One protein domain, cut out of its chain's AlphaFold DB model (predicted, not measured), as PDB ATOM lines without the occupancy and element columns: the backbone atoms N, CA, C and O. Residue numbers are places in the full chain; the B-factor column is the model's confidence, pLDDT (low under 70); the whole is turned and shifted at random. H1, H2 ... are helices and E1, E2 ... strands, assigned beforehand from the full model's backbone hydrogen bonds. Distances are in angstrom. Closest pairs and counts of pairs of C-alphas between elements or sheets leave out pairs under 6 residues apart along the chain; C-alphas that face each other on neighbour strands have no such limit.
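Overview. This is residues 49 to 96 of the 152 residues of the protein "MLTR_LBD domain-containing protein" of Streptomyces sp. NEAU-C40 (UniProt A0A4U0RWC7). A short two-strand hairpin, E1 and E2, lies between two short helices, with H1 on one side and H2 on the other, in a small flat model. After H2, residues 87 to 96 form a tail with no named element that folds back towards the hairpin. The printed part has 48 residues, with two named helices and two named strands in the order H1, E1, E2, H2; the sheet has the order E1 - E2 and is antiparallel. The class is mixed, helices and strands, although under half of the residues, 22 of 48, are in named elements. The whole is compact, with a radius of gyration of the C-alphas of 10.1 A and spans of 27 by 24 by 13 A.

Arrangement. The first helix, H1, is residues 53 to 61. Its closest C-alphas to E2, residues 76 to 79, are those of Asp 56 and Ala 78, 6.8 A apart. To E1, residues 68 to 70, the closest are those of Leu 59 and Val 68, at 7.7 A. E1 and E2 are a hairpin of antiparallel neighbours, with 167 degrees between their directions. The C-alphas of 68 and 79 face each other at 4.3 A; N 69 and O 78, and N 77 and O 69, are each 2.8 A apart, within hydrogen-bond range. H2, residues 81 to 86, comes closest to E1 at Ala 83 and Val 68, whose C-alphas are 6.8 A apart. H1 and H2 are close but not clearly touching, with the C-alphas of Arg 60 and Gly 81 closest at 7.4 A. The two helices run the same way at a steep tilt of 65 degrees. Every O i to N i+4 pair in H1 is within hydrogen-bond range; in H2 it is 1 of 2, beside 2 of 3 for O i to N i+3.

Along the chain. H1 begins at C-alpha 53, (244.330, 266.747, 167.068), and is 12.5 A long from first to last C-alpha. E1, from Val 68 to Ile 70, is 6.3 A long, and E2, from Val 76 to Ala 79, is 7.2 A long, beginning at C-alpha 76, (245.991, 256.144, 156.315). H2, from Gly 81 to Val 86, is 9.4 A long and ends at C-alpha 86, (238.861, 244.762, 160.174).

Size, cuts and confidence. The two C-alphas farthest apart are those of Thr 64 and Thr 96, at 28.7 A. The printed part, residues 49 to 96, has no cut. The links E1 to E2 and E2 to H2 are tight, the link H1 to E1 is short, and no link is long. The mean pLDDT of the printed part is 76.9; residues 72 to 73 and 92 to 96 are under 70.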
ATOM      1  N   GLU A  49     251.323 264.553 155.470       70.94
ATOM      2  CA  GLU A  49     250.006 265.034 155.884       70.94
ATOM      3  C   GLU A  49     249.772 264.634 157.345       70.94
ATOM      4  O   GLU A  49     250.233 263.587 157.799       70.94
ATOM      5  N   LYS A  50     249.109 265.506 158.107       77.25
ATOM      6  CA  LYS A  50     248.849 265.299 159.533       77.25
ATOM      7  C   LYS A  50     247.365 265.462 159.807       77.25
ATOM      8  O   LYS A  50     246.738 266.381 159.284       77.25
ATOM      9  N   VAL A  51     246.828 264.591 160.654       78.56
ATOM     10  CA  VAL A  51     245.474 264.737 161.191       78.56
ATOM     11  C   VAL A  51     245.487 265.831 162.251       78.56
ATOM     12  O   VAL A  51     246.413 265.918 163.058       78.56
ATOM     13  N   ARG A  52     244.462 266.683 162.234       79.25
ATOM     14  CA  ARG A  52     244.233 267.659 163.300       79.25
ATOM     15  C   ARG A  52     243.973 266.937 164.634       79.25
ATOM     16  O   ARG A  52     243.216 265.965 164.621       79.25
ATOM     17  N   PRO A  53     244.518 267.404 165.771       80.62
ATOM     18  CA  PRO A  53     244.330 266.747 167.068       80.62
ATOM     19  C   PRO A  53     242.861 266.492 167.433       80.62
ATOM     20  O   PRO A  53     242.530 265.447 167.982       80.62
ATOM     21  N   GLU A  54     241.960 267.408 167.078       78.81
ATOM     22  CA  GLU A  54     240.530 267.303 167.379       78.81
ATOM     23  C   GLU A  54     239.852 266.178 166.588       78.81
ATOM     24  O   GLU A  54     238.977 265.486 167.109       78.81
ATOM     25  N   LEU A  55     240.283 265.958 165.341       80.19
ATOM     26  CA  LEU A  55     239.787 264.864 164.508       80.19
ATOM     27  C   LEU A  55     240.346 263.514 164.974       80.19
ATOM     28  O   LEU A  55     239.604 262.537 164.994       80.19
ATOM     29  N   ASP A  56     241.614 263.460 165.393       83.69
ATOM     30  CA  ASP A  56     242.194 262.254 166.009       83.69
ATOM     31  C   ASP A  56     241.463 261.900 167.313       83.69
ATOM     32  O   ASP A  56     241.105 260.747 167.551       83.69
ATOM     33  N   TYR A  57     241.145 262.908 168.124       83.25
ATOM     34  CA  TYR A  57     240.384 262.740 169.357       83.25
ATOM     35  C   TYR A  57     238.959 262.225 169.114       83.25
ATOM     36  O   TYR A  57     238.508 261.307 169.803       83.25
ATOM     37  N   LEU A  58     238.251 262.776 168.124       83.50
ATOM     38  CA  LEU A  58     236.936 262.275 167.720       83.50
ATOM     39  C   LEU A  58     237.026 260.828 167.227       83.50
ATOM     40  O   LEU A  58     236.250 259.982 167.667       83.50
ATOM     41  N   LEU A  59     238.003 260.536 166.369       84.56
ATOM     42  CA  LEU A  59     238.221 259.207 165.807       84.56
ATOM     43  C   LEU A  59     238.464 258.157 166.900       84.56
ATOM     44  O   LEU A  59     237.904 257.068 166.835       84.56
ATOM     45  N   ARG A  60     239.242 258.490 167.938       84.75
ATOM     46  CA  ARG A  60     239.495 257.592 169.080       84.75
ATOM     47  C   ARG A  60     238.256 257.310 169.926       84.75
ATOM     48  O   ARG A  60     238.179 256.242 170.522       84.75
ATOM     49  N   ARG A  61     237.306 258.247 169.997       86.00
ATOM     50  CA  ARG A  61     236.045 258.084 170.746       86.00
ATOM     51  C   ARG A  61     234.940 257.420 169.935       86.00
ATOM     52  O   ARG A  61     233.916 257.044 170.497       86.00
ATOM     53  N   TRP A  62     235.148 257.245 168.635       83.75
ATOM     54  CA  TRP A  62     234.237 256.514 167.773       83.75
ATOM     55  C   TRP A  62     234.452 255.007 167.953       83.75
ATOM     56  O   TRP A  62     235.328 254.415 167.325       83.75
ATOM     57  N   THR A  63     233.674 254.391 168.841       83.12
ATOM     58  CA  THR A  63     233.852 252.989 169.271       83.12
ATOM     59  C   THR A  63     232.820 252.017 168.707       83.12
ATOM     60  O   THR A  63     232.899 250.828 168.997       83.12
ATOM     61  N   THR A  64     231.851 252.494 167.925       81.62
ATOM     62  CA  THR A  64     230.754 251.671 167.391       81.62
ATOM     63  C   THR A  64     231.045 251.082 166.014       81.62
ATOM     64  O   THR A  64     230.585 249.989 165.713       81.62
ATOM     65  N   GLU A  65     231.819 251.786 165.188       82.00
ATOM     66  CA  GLU A  65     232.075 251.439 163.787       82.00
ATOM     67  C   GLU A  65     233.577 251.588 163.473       82.00
ATOM     68  O   GLU A  65     234.224 252.504 163.993       82.00
ATOM     69  N   PRO A  66     234.168 250.728 162.628       80.75
ATOM     70  CA  PRO A  66     235.523 250.908 162.107       80.75
ATOM     71  C   PRO A  66     235.671 252.224 161.323       80.75
ATOM     72  O   PRO A  66     234.886 252.506 160.423       80.75
ATOM     73  N   ALA A  67     236.708 253.018 161.613       81.38
ATOM     74  CA  ALA A  67     236.905 254.324 160.978       81.38
ATOM     75  C   ALA A  67     238.381 254.648 160.699       81.38
ATOM     76  O   ALA A  67     239.271 254.369 161.506       81.38
ATOM     77  N   VAL A  68     238.630 255.296 159.554       80.94
ATOM     78  CA  VAL A  68     239.960 255.743 159.101       80.94
ATOM     79  C   VAL A  68     239.915 257.155 158.514       80.94
ATOM     80  O   VAL A  68     238.933 257.554 157.886       80.94
ATOM     81  N   VAL A  69     241.012 257.897 158.661       80.88
ATOM     82  CA  VAL A  69     241.255 259.174 157.974       80.88
ATOM     83  C   VAL A  69     242.233 258.929 156.833       80.88
ATOM     84  O   VAL A  69     243.326 258.412 157.056       80.88
ATOM     85  N   ILE A  70     241.847 259.312 155.615       77.88
ATOM     86  CA  ILE A  70     242.627 259.073 154.399       77.88
ATOM     87  C   ILE A  70     243.172 260.389 153.844       77.88
ATOM     88  O   ILE A  70     242.417 261.341 153.634       77.88
ATOM     89  N   GLY A  71     244.479 260.424 153.593       71.31
ATOM     90  CA  GLY A  71     245.185 261.559 153.010       71.31
ATOM     91  C   GLY A  71     245.025 261.657 151.495       71.31
ATOM     92  O   GLY A  71     244.472 260.774 150.825       71.31
ATOM     93  N   ARG A  72     245.546 262.742 150.913       66.25
ATOM     94  CA  ARG A  72     245.447 263.032 149.469       66.25
ATOM     95  C   ARG A  72     245.988 261.904 148.592       66.25
ATOM     96  O   ARG A  72     245.549 261.748 147.452       66.25
ATOM     97  N   TYR A  73     246.954 261.141 149.095       69.88
ATOM     98  CA  TYR A  73     247.616 260.069 148.356       69.88
ATOM     99  C   TYR A  73     247.117 258.675 148.742       69.88
ATOM    100  O   TYR A  73     247.766 257.689 148.396       69.88
ATOM    101  N   ARG A  74     245.939 258.591 149.379       70.19
ATOM    102  CA  ARG A  74     245.323 257.346 149.866       70.19
ATOM    103  C   ARG A  74     246.132 256.642 150.961       70.19
ATOM    104  O   ARG A  74     246.035 255.430 151.123       70.19
ATOM    105  N   ASP A  75     246.923 257.405 151.698       70.75
ATOM    106  CA  ASP A  75     247.587 257.002 152.930       70.75
ATOM    107  C   ASP A  75     246.626 257.075 154.123       70.75
ATOM    108  O   ASP A  75     245.782 257.967 154.197       70.75
ATOM    109  N   VAL A  76     246.743 256.125 155.055       80.69
ATOM    110  CA  VAL A  76     245.991 256.144 156.315       80.69
ATOM    111  C   VAL A  76     246.703 257.093 157.272       80.69
ATOM    112  O   VAL A  76     247.801 256.811 157.749       80.69
ATOM    113  N   LEU A  77     246.076 258.235 157.543       81.75
ATOM    114  CA  LEU A  77     246.614 259.257 158.436       81.75
ATOM    115  C   LEU A  77     246.278 258.972 159.907       81.75
ATOM    116  O   LEU A  77     247.068 259.309 160.783       81.75
ATOM    117  N   ALA A  78     245.122 258.356 160.172       83.00
ATOM    118  CA  ALA A  78     244.693 257.889 161.491       83.00
ATOM    119  C   ALA A  78     243.643 256.773 161.360       83.00
ATOM    120  O   ALA A  78     242.959 256.680 160.338       83.00
ATOM    121  N   ALA A  79     243.509 255.941 162.393       85.69
ATOM    122  CA  ALA A  79     242.549 254.841 162.462       85.69
ATOM    123  C   ALA A  79     242.081 254.636 163.913       85.69
ATOM    124  O   ALA A  79     242.869 254.836 164.841       85.69
ATOM    125  N   ASN A  80     240.821 254.241 164.115       87.00
ATOM    126  CA  ASN A  80     240.344 253.809 165.433       87.00
ATOM    127  C   ASN A  80     240.705 252.335 165.709       87.00
ATOM    128  O   ASN A  80     241.169 251.616 164.825       87.00
ATOM    129  N   GLY A  81     240.493 251.869 166.945       85.50
ATOM    130  CA  GLY A  81     240.853 250.499 167.340       85.50
ATOM    131  C   GLY A  81     240.113 249.406 166.558       85.50
ATOM    132  O   GLY A  81     240.677 248.347 166.310       85.50
ATOM    133  N   LEU A  82     238.880 249.667 166.115       83.06
ATOM    134  CA  LEU A  82     238.096 248.709 165.327       83.06
ATOM    135  C   LEU A  82     238.609 248.565 163.888       83.06
ATOM    136  O   LEU A  82     238.513 247.489 163.300       83.06
ATOM    137  N   ALA A  83     239.191 249.621 163.317       82.69
ATOM    138  CA  ALA A  83     239.731 249.588 161.963       82.69
ATOM    139  C   ALA A  83     240.869 248.568 161.800       82.69
ATOM    140  O   ALA A  83     240.916 247.883 160.778       82.69
ATOM    141  N   SER A  84     241.742 248.403 162.800       78.00
ATOM    142  CA  SER A  84     242.836 247.421 162.735       78.00
ATOM    143  C   SER A  84     242.351 245.972 162.848       78.00
ATOM    144  O   SER A  84     242.971 245.081 162.266       78.00
ATOM    145  N   VAL A  85     241.225 245.736 163.535       82.69
ATOM    146  CA  VAL A  85     240.562 244.422 163.611       82.69
ATOM    147  C   VAL A  85     239.993 244.028 162.248       82.69
ATOM    148  O   VAL A  85     240.140 242.883 161.827       82.69
ATOM    149  N   VAL A  86     239.387 244.981 161.532       79.00
ATOM    150  CA  VAL A  86     238.861 244.762 160.174       79.00
ATOM    151  C   VAL A  86     239.986 244.583 159.160       79.00
ATOM    152  O   VAL A  86     239.903 243.729 158.277       79.00
ATOM    153  N   ASN A  87     241.038 245.397 159.257       76.94
ATOM    154  CA  ASN A  87     242.196 245.292 158.383       76.94
ATOM    155  C   ASN A  87     243.477 245.742 159.104       76.94
ATOM    156  O   ASN A  87     243.659 246.938 159.336       76.94
ATOM    157  N   PRO A  88     244.439 244.832 159.341       76.25
ATOM    158  CA  PRO A  88     245.719 245.166 159.973       76.25
ATOM    159  C   PRO A  88     246.560 246.211 159.220       76.25
ATOM    160  O   PRO A  88     247.508 246.759 159.777       76.25
ATOM    161  N   SER A  89     246.238 246.503 157.954       73.38
ATOM    162  CA  SER A  89     246.889 247.559 157.164       73.38
ATOM    163  C   SER A  89     246.369 248.968 157.480       73.38
ATOM    164  O   SER A  89     246.964 249.940 157.017       73.38
ATOM    165  N   PHE A  90     245.281 249.109 158.245       79.56
ATOM    166  CA  PHE A  90     244.759 250.399 158.707       79.56
ATOM    167  C   PHE A  90     245.510 250.883 159.947       79.56
ATOM    168  O   PHE A  90     244.965 251.010 161.039       79.56
ATOM    169  N   VAL A  91     246.794 251.162 159.752       73.44
ATOM    170  CA  VAL A  91     247.684 251.744 160.756       73.44
ATOM    171  C   VAL A  91     248.155 253.111 160.288       73.44
ATOM    172  O   VAL A  91     248.498 253.296 159.121       73.44
ATOM    173  N   ALA A  92     248.153 254.074 161.210       68.12
ATOM    174  CA  ALA A  92     248.649 255.415 160.951       68.12
ATOM    175  C   ALA A  92     250.155 255.368 160.664       68.12
ATOM    176  O   ALA A  92     250.931 254.842 161.464       68.12
ATOM    177  N   GLY A  93     250.576 255.937 159.540       58.31
ATOM    178  CA  GLY A  93     251.991 256.059 159.220       58.31
ATOM    179  C   GLY A  93     252.249 256.270 157.734       58.31
ATOM    180  O   GLY A  93     251.408 255.932 156.897       58.31
ATOM    181  N   PRO A  94     253.421 256.826 157.373       48.59
ATOM    182  CA  PRO A  94     253.835 256.836 155.983       48.59
ATOM    183  C   PRO A  94     253.864 255.386 155.475       48.59
ATOM    184  O   PRO A  94     254.306 254.497 156.211       48.59
ATOM    185  N   PRO A  95     253.405 255.118 154.239       47.78
ATOM    186  CA  PRO A  95     253.472 253.776 153.685       47.78
ATOM    187  C   PRO A  95     254.912 253.274 153.797       47.78
ATOM    188  O   PRO A  95     255.843 253.951 153.366       47.78
ATOM    189  N   THR A  96     255.101 252.075 154.350       48.88
ATOM    190  CA  THR A  96     256.411 251.411 154.500       48.88
ATOM    191  C   THR A  96     257.091 251.086 153.159       48.88
ATOM    192  O   THR A  96     258.077 250.358 153.128       48.88
TER     193      THR A  96